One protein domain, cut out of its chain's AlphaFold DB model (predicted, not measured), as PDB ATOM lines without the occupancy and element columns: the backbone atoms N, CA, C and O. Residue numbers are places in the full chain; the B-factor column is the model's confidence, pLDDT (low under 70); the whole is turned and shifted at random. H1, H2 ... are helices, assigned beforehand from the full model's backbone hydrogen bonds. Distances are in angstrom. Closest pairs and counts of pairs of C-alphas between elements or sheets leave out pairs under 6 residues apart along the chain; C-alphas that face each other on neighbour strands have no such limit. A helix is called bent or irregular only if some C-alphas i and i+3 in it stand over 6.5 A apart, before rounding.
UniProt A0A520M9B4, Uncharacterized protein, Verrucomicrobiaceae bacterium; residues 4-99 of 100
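What this domain is: This is residues 4 to 99 of the 100 residues of an uncharacterized protein of Verrucomicrobiaceae bacterium (UniProt A0A520M9B4). Along one long helix, H1, the chain folds back as bent H2 and short H3; H4 follows near H1's first residues, then a tail, residues 78 to 99, with no named element. The printed part has 96 residues with four named helices, class all helix. It is loose, radius of gyration of the C-alphas 17.5 A, with spans of 54 by 28 by 21 A.

Where its parts are: H1, residues 4 to 34, runs 46.3 A from C-alpha 4 at (10.955, -20.673, 44.767). H2, residues 37 to 58, one helix by its hydrogen bonds, is bent: C-alphas 46 and 49 are 6.6 A apart; its arms are H2a, 37 to 46, and H2b, 49 to 58. H3, residues 60 to 66, is only just irregular: C-alphas 63 and 66 are 6.54 A apart. H4, residues 68 to 77, ends at (17.793, -30.902, 38.043).

How they stand to each other: H1 touches H2a, a hairpin, with residues 24 to 32 alone, closest C-alphas Met 28 and Leu 40, 5.8 A. With residues 8 to 16 alone it touches H3, about perpendicular at 74 degrees, closest C-alphas Phe 13 and Ser 62, 4.4 A. Every O i to N i+4 pair is within hydrogen-bond range in H2a and H4, 25 of 27 in H1, 3 of 6 in H2b, 0 of 3 in H3, which has 3 of 4 O i to N i+3.

The domain as a whole: The printed part has no cut; pLDDT is under 70 at residues 33 to 37 and 85 to 99.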
ATOM      1  N   SER A   4      12.161 -21.439  44.428       81.31
ATOM      2  CA  SER A   4      10.955 -20.673  44.767       81.31
ATOM      3  C   SER A   4      10.226 -20.143  43.525       81.31
ATOM      4  O   SER A   4       9.019 -20.343  43.401       81.31
ATOM      5  N   GLU A   5      10.957 -19.543  42.582       79.75
ATOM      6  CA  GLU A   5      10.432 -19.037  41.301       79.75
ATOM      7  C   GLU A   5       9.852 -20.180  40.459       79.75
ATOM      8  O   GLU A   5       8.742 -20.088  39.946       79.75
ATOM      9  N   PHE A   6      10.559 -21.312  40.389       82.75
ATOM     10  CA  PHE A   6      10.090 -22.498  39.672       82.75
ATOM     11  C   PHE A   6       8.749 -23.025  40.214       82.75
ATOM     12  O   PHE A   6       7.830 -23.332  39.448       82.75
ATOM     13  N   LYS A   7       8.613 -23.127  41.545       84.94
ATOM     14  CA  LYS A   7       7.360 -23.559  42.188       84.94
ATOM     15  C   LYS A   7       6.220 -22.583  41.902       84.94
ATOM     16  O   LYS A   7       5.097 -23.035  41.668       84.94
ATOM     17  N   LEU A   8       6.510 -21.282  41.910       83.56
ATOM     18  CA  LEU A   8       5.548 -20.220  41.627       83.56
ATOM     19  C   LEU A   8       5.029 -20.304  40.185       83.56
ATOM     20  O   LEU A   8       3.821 -20.397  39.995       83.56
ATOM     21  N   ILE A   9       5.920 -20.399  39.193       82.12
ATOM     22  CA  ILE A   9       5.562 -20.530  37.768       82.12
ATOM     23  C   ILE A   9       4.691 -21.762  37.529       82.12
ATOM     24  O   ILE A   9       3.637 -21.675  36.903       82.12
ATOM     25  N   ARG A  10       5.081 -22.919  38.081       83.44
ATOM     26  CA  ARG A  10       4.309 -24.162  37.935       83.44
ATOM     27  C   ARG A  10       2.914 -24.047  38.551       83.44
ATOM     28  O   ARG A  10       1.942 -24.522  37.972       83.44
ATOM     29  N   ARG A  11       2.817 -23.440  39.737       85.69
ATOM     30  CA  ARG A  11       1.542 -23.234  40.436       85.69
ATOM     31  C   ARG A  11       0.653 -22.243  39.680       85.69
ATOM     32  O   ARG A  11      -0.525 -22.522  39.493       85.69
ATOM     33  N   SER A  12       1.231 -21.147  39.199       82.06
ATOM     34  CA  SER A  12       0.564 -20.144  38.364       82.06
ATOM     35  C   SER A  12       0.029 -20.764  37.068       82.06
ATOM     36  O   SER A  12      -1.136 -20.581  36.729       82.06
ATOM     37  N   PHE A  13       0.818 -21.615  36.404       85.69
ATOM     38  CA  PHE A  13       0.378 -22.366  35.226       85.69
ATOM     39  C   PHE A  13      -0.775 -23.336  35.530       85.69
ATOM     40  O   PHE A  13      -1.739 -23.397  34.773       85.69
ATOM     41  N   ALA A  14      -0.725 -24.055  36.656       87.62
ATOM     42  CA  ALA A  14      -1.822 -24.933  37.062       87.62
ATOM     43  C   ALA A  14      -3.125 -24.151  37.307       87.62
ATOM     44  O   ALA A  14      -4.186 -24.562  36.838       87.62
ATOM     45  N   TYR A  15      -3.050 -23.001  37.985       87.31
ATOM     46  CA  TYR A  15      -4.215 -22.138  38.189       87.31
ATOM     47  C   TYR A  15      -4.740 -21.537  36.891       87.31
ATOM     48  O   TYR A  15      -5.954 -21.467  36.708       87.31
ATOM     49  N   ARG A  16      -3.851 -21.177  35.962       87.19
ATOM     50  CA  ARG A  16      -4.226 -20.730  34.622       87.19
ATOM     51  C   ARG A  16      -5.059 -21.781  33.893       87.19
ATOM     52  O   ARG A  16      -6.132 -21.474  33.390       87.19
ATOM     53  N   LEU A  17      -4.584 -23.025  33.893       88.38
ATOM     54  CA  LEU A  17      -5.245 -24.148  33.229       88.38
ATOM     55  C   LEU A  17      -6.622 -24.427  33.853       88.38
ATOM     56  O   LEU A  17      -7.609 -24.557  33.134       88.38
ATOM     57  N   LEU A  18      -6.707 -24.418  35.187       91.31
ATOM     58  CA  LEU A  18      -7.975 -24.555  35.911       91.31
ATOM     59  C   LEU A  18      -8.947 -23.411  35.608       91.31
ATOM     60  O   LEU A  18     -10.122 -23.668  35.373       91.31
ATOM     61  N   PHE A  19      -8.472 -22.166  35.578       88.25
ATOM     62  CA  PHE A  19      -9.300 -21.007  35.255       88.25
ATOM     63  C   PHE A  19      -9.871 -21.104  33.837       88.25
ATOM     64  O   PHE A  19     -11.058 -20.863  33.632       88.25
ATOM     65  N   THR A  20      -9.049 -21.501  32.861       89.44
ATOM     66  CA  THR A  20      -9.502 -21.701  31.482       89.44
ATOM     67  C   THR A  20     -10.563 -22.795  31.389       89.44
ATOM     68  O   THR A  20     -11.604 -22.587  30.767       89.44
ATOM     69  N   LEU A  21     -10.337 -23.942  32.033       91.62
ATOM     70  CA  LEU A  21     -11.299 -25.045  32.047       91.62
ATOM     71  C   LEU A  21     -12.604 -24.662  32.758       91.62
ATOM     72  O   LEU A  21     -13.684 -24.958  32.261       91.62
ATOM     73  N   ALA A  22     -12.526 -23.957  33.886       90.12
ATOM     74  CA  ALA A  22     -13.710 -23.504  34.609       90.12
ATOM     75  C   ALA A  22     -14.519 -22.486  33.791       90.12
ATOM     76  O   ALA A  22     -15.735 -22.612  33.679       90.12
ATOM     77  N   GLY A  23     -13.855 -21.501  33.180       87.62
ATOM     78  CA  GLY A  23     -14.521 -20.476  32.376       87.62
ATOM     79  C   GLY A  23     -15.189 -21.034  31.117       87.62
ATOM     80  O   GLY A  23     -16.335 -20.698  30.826       87.62
ATOM     81  N   THR A  24     -14.516 -21.948  30.413       87.44
ATOM     82  CA  THR A  24     -15.110 -22.660  29.265       87.44
ATOM     83  C   THR A  24     -16.294 -23.526  29.667       87.44
ATOM     84  O   THR A  24     -17.334 -23.483  29.014       87.44
ATOM     85  N   PHE A  25     -16.171 -24.267  30.768       87.94
ATOM     86  CA  PHE A  25     -17.251 -25.100  31.281       87.94
ATOM     87  C   PHE A  25     -18.479 -24.272  31.676       87.94
ATOM     88  O   PHE A  25     -19.597 -24.625  31.306       87.94
ATOM     89  N   LEU A  26     -18.285 -23.134  32.351       85.62
ATOM     90  CA  LEU A  26     -19.371 -22.207  32.688       85.62
ATOM     91  C   LEU A  26     -20.078 -21.664  31.438       85.62
ATOM     92  O   LEU A  26     -21.300 -21.545  31.437       85.62
ATOM     93  N   LEU A  27     -19.342 -21.383  30.360       84.50
ATOM     94  CA  LEU A  27     -19.927 -20.968  29.082       84.50
ATOM     95  C   LEU A  27     -20.704 -22.076  28.381       84.50
ATOM     96  O   LEU A  27     -21.764 -21.805  27.822       84.50
ATOM     97  N   MET A  28     -20.204 -23.311  28.425       84.38
ATOM     98  CA  MET A  28     -20.951 -24.465  27.924       84.38
ATOM     99  C   MET A  28     -22.229 -24.690  28.741       84.38
ATOM    100  O   MET A  28     -23.285 -24.936  28.170       84.38
ATOM    101  N   LEU A  29     -22.180 -24.550  30.068       82.44
ATOM    102  CA  LEU A  29     -23.384 -24.619  30.898       82.44
ATOM    103  C   LEU A  29     -24.362 -23.481  30.587       82.44
ATOM    104  O   LEU A  29     -25.559 -23.718  30.481       82.44
ATOM    105  N   ALA A  30     -23.876 -22.256  30.388       78.69
ATOM    106  CA  ALA A  30     -24.730 -21.131  30.024       78.69
ATOM    107  C   ALA A  30     -25.420 -21.347  28.664       78.69
ATOM    108  O   ALA A  30     -26.595 -21.014  28.509       78.69
ATOM    109  N   SER A  31     -24.729 -21.948  27.688       75.94
ATOM    110  CA  SER A  31     -25.322 -22.253  26.380       75.94
ATOM    111  C   SER A  31     -26.282 -23.449  26.406       75.94
ATOM    112  O   SER A  31     -27.137 -23.554  25.524       75.94
ATOM    113  N   TYR A  32     -26.240 -24.291  27.448       71.06
ATOM    114  CA  TYR A  32     -27.216 -25.364  27.672       71.06
ATOM    115  C   TYR A  32     -28.644 -24.836  27.872       71.06
ATOM    116  O   TYR A  32     -29.599 -25.557  27.622       71.06
ATOM    117  N   HIS A  33     -28.848 -23.577  28.258       67.31
ATOM    118  CA  HIS A  33     -30.204 -23.033  28.365       67.31
ATOM    119  C   HIS A  33     -30.880 -22.747  27.000       67.31
ATOM    120  O   HIS A  33     -32.075 -22.478  26.979       67.31
ATOM    121  N   ASN A  34     -30.162 -22.872  25.868       66.12
ATOM    122  CA  ASN A  34     -30.634 -22.542  24.507       66.12
ATOM    123  C   ASN A  34     -30.433 -23.694  23.476       66.12
ATOM    124  O   ASN A  34     -30.049 -23.452  22.334       66.12
ATOM    125  N   ILE A  35     -30.618 -24.961  23.872       62.34
ATOM    126  CA  ILE A  35     -30.029 -26.160  23.219       62.34
ATOM    127  C   ILE A  35     -30.308 -26.346  21.714       62.34
ATOM    128  O   ILE A  35     -31.425 -26.638  21.294       62.34
ATOM    129  N   ILE A  36     -29.203 -26.444  20.962       63.97
ATOM    130  CA  ILE A  36     -28.938 -27.498  19.965       63.97
ATOM    131  C   ILE A  36     -27.580 -28.111  20.355       63.97
ATOM    132  O   ILE A  36     -26.614 -27.367  20.515       63.97
ATOM    133  N   TYR A  37     -27.460 -29.438  20.514       67.69
ATOM    134  CA  TYR A  37     -26.217 -30.115  20.959       67.69
ATOM    135  C   TYR A  37     -24.964 -29.731  20.148       67.69
ATOM    136  O   TYR A  37     -23.861 -29.652  20.683       67.69
ATOM    137  N   PHE A  38     -25.145 -29.420  18.865       71.50
ATOM    138  CA  PHE A  38     -24.100 -28.891  17.991       71.50
ATOM    139  C   PHE A  38     -23.552 -27.532  18.464       71.50
ATOM    140  O   PHE A  38     -22.341 -27.315  18.473       71.50
ATOM    141  N   GLY A  39     -24.426 -26.638  18.935       75.81
ATOM    142  CA  GLY A  39     -24.047 -25.329  19.463       75.81
ATOM    143  C   GLY A  39     -23.217 -25.420  20.743       75.81
ATOM    144  O   GLY A  39     -22.299 -24.624  20.920       75.81
ATOM    145  N   LEU A  40     -23.451 -26.428  21.593       77.00
ATOM    146  CA  LEU A  40     -22.635 -26.677  22.789       77.00
ATOM    147  C   LEU A  40     -21.186 -27.020  22.425       77.00
ATOM    148  O   LEU A  40     -20.257 -26.434  22.980       77.00
ATOM    149  N   ILE A  41     -20.999 -27.921  21.456       80.75
ATOM    150  CA  ILE A  41     -19.670 -28.334  20.981       80.75
ATOM    151  C   ILE A  41     -18.929 -27.139  20.372       80.75
ATOM    152  O   ILE A  41     -17.783 -26.875  20.738       80.75
ATOM    153  N   ILE A  42     -19.597 -26.375  19.502       83.69
ATOM    154  CA  ILE A  42     -19.025 -25.161  18.904       83.69
ATOM    155  C   ILE A  42     -18.642 -24.144  19.982       83.69
ATOM    156  O   ILE A  42     -17.536 -23.608  19.956       83.69
ATOM    157  N   THR A  43     -19.524 -23.906  20.957       85.44
ATOM    158  CA  THR A  43     -19.262 -22.971  22.063       85.44
ATOM    159  C   THR A  43     -18.026 -23.387  22.857       85.44
ATOM    160  O   THR A  43     -17.192 -22.541  23.180       85.44
ATOM    161  N   GLY A  44     -17.855 -24.684  23.130       83.88
ATOM    162  CA  GLY A  44     -16.658 -25.212  23.788       83.88
ATOM    163  C   GLY A  44     -15.381 -24.959  22.982       83.88
ATOM    164  O   GLY A  44     -14.419 -24.403  23.511       83.88
ATOM    165  N   ILE A  45     -15.389 -25.297  21.688       86.12
ATOM    166  CA  ILE A  45     -14.228 -25.130  20.796       86.12
ATOM    167  C   ILE A  45     -13.822 -23.657  20.682       86.12
ATOM    168  O   ILE A  45     -12.636 -23.342  20.746       86.12
ATOM    169  N   ILE A  46     -14.796 -22.756  20.535       86.50
ATOM    170  CA  ILE A  46     -14.535 -21.322  20.392       86.50
ATOM    171  C   ILE A  46     -14.082 -20.722  21.724       86.50
ATOM    172  O   ILE A  46     -13.112 -19.973  21.747       86.50
ATOM    173  N   SER A  47     -14.741 -21.036  22.841       87.44
ATOM    174  CA  SER A  47     -14.449 -20.393  24.130       87.44
ATOM    175  C   SER A  47     -13.069 -20.751  24.688       87.44
ATOM    176  O   SER A  47     -12.424 -19.910  25.315       87.44
ATOM    177  N   LEU A  48     -12.568 -21.962  24.439       87.00
ATOM    178  CA  LEU A  48     -11.305 -22.438  25.007       87.00
ATOM    179  C   LEU A  48     -10.075 -21.571  24.703       87.00
ATOM    180  O   LEU A  48      -9.410 -21.165  25.663       87.00
ATOM    181  N   PRO A  49      -9.771 -21.202  23.446       86.00
ATOM    182  CA  PRO A  49      -8.669 -20.286  23.162       86.00
ATOM    183  C   PRO A  49      -8.868 -18.900  23.794       86.00
ATOM    184  O   PRO A  49      -7.909 -18.351  24.339       86.00
ATOM    185  N   PHE A  50     -10.089 -18.349  23.817       85.31
ATOM    186  CA  PHE A  50     -10.343 -17.035  24.427       85.31
ATOM    187  C   PHE A  50     -10.064 -17.033  25.930       85.31
ATOM    188  O   PHE A  50      -9.329 -16.177  26.424       85.31
ATOM    189  N   PHE A  51     -10.580 -18.019  26.667       86.38
ATOM    190  CA  PHE A  51     -10.314 -18.127  28.104       86.38
ATOM    191  C   PHE A  51      -8.845 -18.416  28.398       86.38
ATOM    192  O   PHE A  51      -8.312 -17.946  29.404       86.38
ATOM    193  N   PHE A  52      -8.160 -19.149  27.519       84.06
ATOM    194  CA  PHE A  52      -6.730 -19.393  27.654       84.06
ATOM    195  C   PHE A  52      -5.897 -18.121  27.460       84.06
ATOM    196  O   PHE A  52      -4.931 -17.902  28.200       84.06
ATOM    197  N   ILE A  53      -6.278 -17.251  26.524       83.56
ATOM    198  CA  ILE A  53      -5.634 -15.948  26.322       83.56
ATOM    199  C   ILE A  53      -5.913 -15.031  27.515       83.56
ATOM    200  O   ILE A  53      -4.971 -14.540  28.132       83.56
ATOM    201  N   ILE A  54      -7.177 -14.864  27.917       81.44
ATOM    202  CA  ILE A  54      -7.575 -13.986  29.034       81.44
ATOM    203  C   ILE A  54      -6.889 -14.396  30.343       81.44
ATOM    204  O   ILE A  54      -6.415 -13.548  31.097       81.44
ATOM    205  N   SER A  55      -6.773 -15.702  30.594       81.88
ATOM    206  CA  SER A  55      -6.124 -16.229  31.798       81.88
ATOM    207  C   SER A  55      -4.657 -15.796  31.956       81.88
ATOM    208  O   SER A  55      -4.168 -15.732  33.082       81.88
ATOM    209  N   SER A  56      -3.962 -15.437  30.867       78.12
ATOM    210  CA  SER A  56      -2.583 -14.927  30.929       78.12
ATOM    211  C   SER A  56      -2.469 -13.616  31.713       78.12
ATOM    212  O   SER A  56      -1.480 -13.414  32.413       78.12
ATOM    213  N   LYS A  57      -3.505 -12.766  31.675       80.06
ATOM    214  CA  LYS A  57      -3.552 -11.502  32.422       80.06
ATOM    215  C   LYS A  57      -3.646 -11.729  33.931       80.06
ATOM    216  O   LYS A  57      -3.102 -10.951  34.706       80.06
ATOM    217  N   PHE A  58      -4.324 -12.799  34.342       72.81
ATOM    218  CA  PHE A  58      -4.493 -13.165  35.751       72.81
ATOM    219  C   PHE A  58      -3.314 -13.980  36.297       72.81
ATOM    220  O   PHE A  58      -3.025 -13.917  37.488       72.81
ATOM    221  N   TYR A  59      -2.621 -14.719  35.428       80.81
ATOM    222  CA  TYR A  59      -1.501 -15.591  35.784       80.81
ATOM    223  C   TYR A  59      -0.265 -15.278  34.928       80.81
ATOM    224  O   TYR A  59       0.158 -16.124  34.130       80.81
ATOM    225  N   PRO A  60       0.330 -14.079  35.070       71.94
ATOM    226  CA  PRO A  60       1.427 -13.634  34.215       71.94
ATOM    227  C   PRO A  60       2.665 -14.524  34.353       71.94
ATOM    228  O   PRO A  60       3.284 -14.841  33.349       71.94
ATOM    229  N   ASP A  61       2.972 -15.027  35.553       73.50
ATOM    230  CA  ASP A  61       4.146 -15.891  35.782       73.50
ATOM    231  C   ASP A  61       4.077 -17.222  35.019       73.50
ATOM    232  O   ASP A  61       5.087 -17.889  34.807       73.50
ATOM    233  N   SER A  62       2.882 -17.642  34.594       74.38
ATOM    234  CA  SER A  62       2.715 -18.862  33.806       74.38
ATOM    235  C   SER A  62       3.354 -18.774  32.414       74.38
ATOM    236  O   SER A  62       3.613 -19.821  31.817       74.38
ATOM    237  N   SER A  63       3.617 -17.568  31.888       72.44
ATOM    238  CA  SER A  63       4.269 -17.379  30.582       72.44
ATOM    239  C   SER A  63       5.670 -17.981  30.557       72.44
ATOM    240  O   SER A  63       6.085 -18.574  29.562       72.44
ATOM    241  N   ASP A  64       6.369 -17.916  31.689       75.38
ATOM    242  CA  ASP A  64       7.753 -18.367  31.806       75.38
ATOM    243  C   ASP A  64       7.878 -19.891  31.871       75.38
ATOM    244  O   ASP A  64       8.988 -20.419  31.765       75.38
ATOM    245  N   PHE A  65       6.762 -20.620  31.975       74.25
ATOM    246  CA  PHE A  65       6.739 -22.084  31.964       74.25
ATOM    247  C   PHE A  65       7.332 -22.670  30.672       74.25
ATOM    248  O   PHE A  65       7.968 -23.721  30.701       74.25
ATOM    249  N   PHE A  66       7.167 -21.984  29.538       73.69
ATOM    250  CA  PHE A  66       7.708 -22.426  28.246       73.69
ATOM    251  C   PHE A  66       9.080 -21.821  27.922       73.69
ATOM    252  O   PHE A  66       9.641 -22.102  26.863       73.69
ATOM    253  N   SER A  67       9.645 -21.015  28.824       77.62
ATOM    254  CA  SER A  67      10.936 -20.367  28.598       77.62
ATOM    255  C   SER A  67      12.091 -21.376  28.539       77.62
ATOM    256  O   SER A  67      12.106 -22.406  29.227       77.62
ATOM    257  N   SER A  68      13.124 -21.042  27.758       79.19
ATOM    258  CA  SER A  68      14.394 -21.781  27.726       79.19
ATOM    259  C   SER A  68      15.009 -21.906  29.125       79.19
ATOM    260  O   SER A  68      15.501 -22.973  29.490       79.19
ATOM    261  N   LYS A  69      14.886 -20.859  29.953       79.62
ATOM    262  CA  LYS A  69      15.337 -20.831  31.352       79.62
ATOM    263  C   LYS A  69      14.636 -21.881  32.214       79.62
ATOM    264  O   LYS A  69      15.308 -22.598  32.958       79.62
ATOM    265  N   TYR A  70      13.314 -22.011  32.102       81.44
ATOM    266  CA  TYR A  70      12.544 -23.028  32.827       81.44
ATOM    267  C   TYR A  70      12.922 -24.448  32.371       81.44
ATOM    268  O   TYR A  70      13.167 -25.336  33.196       81.44
ATOM    269  N   LYS A  71      13.076 -24.651  31.056       81.56
ATOM    270  CA  LYS A  71      13.511 -25.928  30.467       81.56
ATOM    271  C   LYS A  71      14.925 -26.320  30.911       81.56
ATOM    272  O   LYS A  71      15.142 -27.460  31.323       81.56
ATOM    273  N   ASN A  72      15.873 -25.387  30.884       83.44
ATOM    274  CA  ASN A  72      17.252 -25.617  31.311       83.44
ATOM    275  C   ASN A  72      17.356 -25.851  32.828       83.44
ATOM    276  O   ASN A  72      18.142 -26.694  33.255       83.44
ATOM    277  N   PHE A  73      16.507 -25.214  33.646       85.19
ATOM    278  CA  PHE A  73      16.411 -25.521  35.078       85.19
ATOM    279  C   PHE A  73      15.976 -26.976  35.327       85.19
ATOM    280  O   PHE A  73      16.598 -27.686  36.121       85.19
ATOM    281  N   LEU A  74      14.954 -27.456  34.607       84.75
ATOM    282  CA  LEU A  74      14.505 -28.851  34.688       84.75
ATOM    283  C   LEU A  74      15.574 -29.846  34.220       84.75
ATOM    284  O   LEU A  74      15.737 -30.894  34.846       84.75
ATOM    285  N   ARG A  75      16.303 -29.528  33.144       84.31
ATOM    286  CA  ARG A  75      17.404 -30.365  32.635       84.31
ATOM    287  C   ARG A  75      18.545 -30.459  33.640       84.31
ATOM    288  O   ARG A  75      18.947 -31.570  33.977       84.31
ATOM    289  N   LYS A  76      18.957 -29.328  34.223       87.44
ATOM    290  CA  LYS A  76      19.971 -29.285  35.285       87.44
ATOM    291  C   LYS A  76      19.572 -30.134  36.497       87.44
ATOM    292  O   LYS A  76      20.392 -30.888  37.004       87.44
ATOM    293  N   LYS A  77      18.304 -30.074  36.931       85.56
ATOM    294  CA  LYS A  77      17.793 -30.902  38.043       85.56
ATOM    295  C   LYS A  77      17.813 -32.407  37.735       85.56
ATOM    296  O   LYS A  77      17.884 -33.211  38.656       85.56
ATOM    297  N   LYS A  78      17.754 -32.782  36.455       88.75
ATOM    298  CA  LYS A  78      17.836 -34.170  35.977       88.75
ATOM    299  C   LYS A  78      19.262 -34.617  35.623       88.75
ATOM    300  O   LYS A  78      19.416 -35.729  35.137       88.75
ATOM    301  N   GLY A  79      20.276 -33.770  35.829       86.62
ATOM    302  CA  GLY A  79      21.663 -34.071  35.455       86.62
ATOM    303  C   GLY A  79      21.906 -34.132  33.943       86.62
ATOM    304  O   GLY A  79      22.862 -34.757  33.509       86.62
ATOM    305  N   LEU A  80      21.026 -33.527  33.139       87.44
ATOM    306  CA  LEU A  80      21.129 -33.510  31.680       87.44
ATOM    307  C   LEU A  80      21.899 -32.280  31.198       87.44
ATOM    308  O   LEU A  80      21.781 -31.204  31.793       87.44
ATOM    309  N   ASP A  81      22.575 -32.421  30.057       86.94
ATOM    310  CA  ASP A  81      23.285 -31.322  29.401       86.94
ATOM    311  C   ASP A  81      22.356 -30.146  29.109       86.94
ATOM    312  O   ASP A  81      21.188 -30.314  28.728       86.94
ATOM    313  N   LEU A  82      22.879 -28.938  29.290       83.94
ATOM    314  CA  LEU A  82      22.149 -27.708  29.015       83.94
ATOM    315  C   LEU A  82      21.964 -27.548  27.507       83.94
ATOM    316  O   LEU A  82      22.866 -27.840  26.727       83.94
ATOM    317  N   ILE A  83      20.785 -27.081  27.099       78.69
ATOM    318  CA  ILE A  83      20.594 -26.672  25.709       78.69
ATOM    319  C   ILE A  83      21.252 -25.296  25.593       78.69
ATOM    320  O   ILE A  83      20.886 -24.420  26.392       78.69
ATOM    321  N   PRO A  84      22.213 -25.109  24.668       72.94
ATOM    322  CA  PRO A  84      22.793 -23.798  24.430       72.94
ATOM    323  C   PRO A  84      21.665 -22.810  24.137       72.94
ATOM    324  O   PRO A  84      20.698 -23.135  23.445       72.94
ATOM    325  N   GLU A  85      21.748 -21.625  24.735       65.69
ATOM    326  CA  GLU A  85      20.844 -20.527  24.411       65.69
ATOM    327  C   GLU A  85      21.201 -20.045  23.001       65.69
ATOM    328  O   GLU A  85      21.940 -19.078  22.844       65.69
ATOM    329  N   ASP A  86      20.728 -20.755  21.970       55.97
ATOM    330  CA  ASP A  86      20.781 -20.238  20.608       55.97
ATOM    331  C   ASP A  86      20.047 -18.899  20.610       55.97
ATOM    332  O   ASP A  86      18.910 -18.767  21.082       55.97
ATOM    333  N   SER A  87      20.792 -17.887  20.183       48.53
ATOM    334  CA  SER A  87      20.505 -16.469  20.312       48.53
ATOM    335  C   SER A  87      19.027 -16.124  20.121       48.53
ATOM    336  O   SER A  87      18.462 -16.354  19.055       48.53
ATOM    337  N   ASN A  88      18.449 -15.461  21.124       45.44
ATOM    338  CA  ASN A  88      17.362 -14.500  20.952       45.44
ATOM    339  C   ASN A  88      16.159 -14.945  20.100       45.44
ATOM    340  O   ASN A  88      15.570 -14.116  19.407       45.44
ATOM    341  N   ILE A  89      15.638 -16.161  20.285       44.94
ATOM    342  CA  ILE A  89      14.170 -16.254  20.280       44.94
ATOM    343  C   ILE A  89      13.729 -15.699  21.626       44.94
ATOM    344  O   ILE A  89      13.459 -16.421  22.587       44.94
ATOM    345  N   LYS A  90      13.763 -14.367  21.698       43.91
ATOM    346  CA  LYS A  90      13.018 -13.592  22.668       43.91
ATOM    347  C   LYS A  90      11.632 -14.220  22.722       43.91
ATOM    348  O   LYS A  90      10.851 -14.122  21.780       43.91
ATOM    349  N   GLY A  91      11.326 -14.852  23.849       42.78
ATOM    350  CA  GLY A  91       9.949 -15.127  24.242       42.78
ATOM    351  C   GLY A  91       9.126 -13.840  24.407       42.78
ATOM    352  O   GLY A  91       8.003 -13.921  24.891       42.78
ATOM    353  N   ASP A  92       9.656 -12.676  23.999       44.53
ATOM    354  CA  ASP A  92       9.016 -11.362  23.965       44.53
ATOM    355  C   ASP A  92       7.743 -11.322  23.109       44.53
ATOM    356  O   ASP A  92       6.982 -10.370  23.240       44.53
ATOM    357  N   HIS A  93       7.411 -12.351  22.319       46.03
ATOM    358  CA  HIS A  93       6.069 -12.416  21.724       46.03
ATOM    359  C   HIS A  93       4.948 -12.493  22.783       46.03
ATOM    360  O   HIS A  93       3.799 -12.190  22.472       46.03
ATOM    361  N   PHE A  94       5.258 -12.844  24.040       45.12
ATOM    362  CA  PHE A  94       4.334 -12.663  25.169       45.12
ATOM    363  C   PHE A  94       4.481 -11.316  25.896       45.12
ATOM    364  O   PHE A  94       3.543 -10.915  26.587       45.12
ATOM    365  N   ASP A  95       5.601 -10.602  25.743       40.81
ATOM    366  CA  ASP A  95       5.766  -9.252  26.303       40.81
ATOM    367  C   ASP A  95       5.059  -8.186  25.456       40.81
ATOM    368  O   ASP A  95       4.616  -7.177  26.011       40.81
ATOM    369  N   ASP A  96       4.838  -8.432  24.162       45.59
ATOM    370  CA  ASP A  96       4.006  -7.555  23.328       45.59
ATOM    371  C   ASP A  96       2.554  -7.486  23.849       45.59
ATOM    372  O   ASP A  96       1.961  -6.410  23.874       45.59
ATOM    373  N   TYR A  97       2.014  -8.573  24.418       42.09
ATOM    374  CA  TYR A  97       0.698  -8.566  25.080       42.09
ATOM    375  C   TYR A  97       0.663  -7.794  26.411       42.09
ATOM    376  O   TYR A  97      -0.415  -7.444  26.891       42.09
ATOM    377  N   LYS A  98       1.816  -7.526  27.040       39.91
ATOM    378  CA  LYS A  98       1.897  -6.712  28.267       39.91
ATOM    379  C   LYS A  98       1.979  -5.210  27.987       39.91
ATOM    380  O   LYS A  98       1.850  -4.433  28.932       39.91
ATOM    381  N   ARG A  99       2.198  -4.787  26.735       35.44
ATOM    382  CA  ARG A  99       2.337  -3.364  26.370       35.44
ATOM    383  C   ARG A  99       1.031  -2.644  26.021       35.44
ATOM    384  O   ARG A  99       1.082  -1.426  25.864       35.44
TER     385      ARG A  99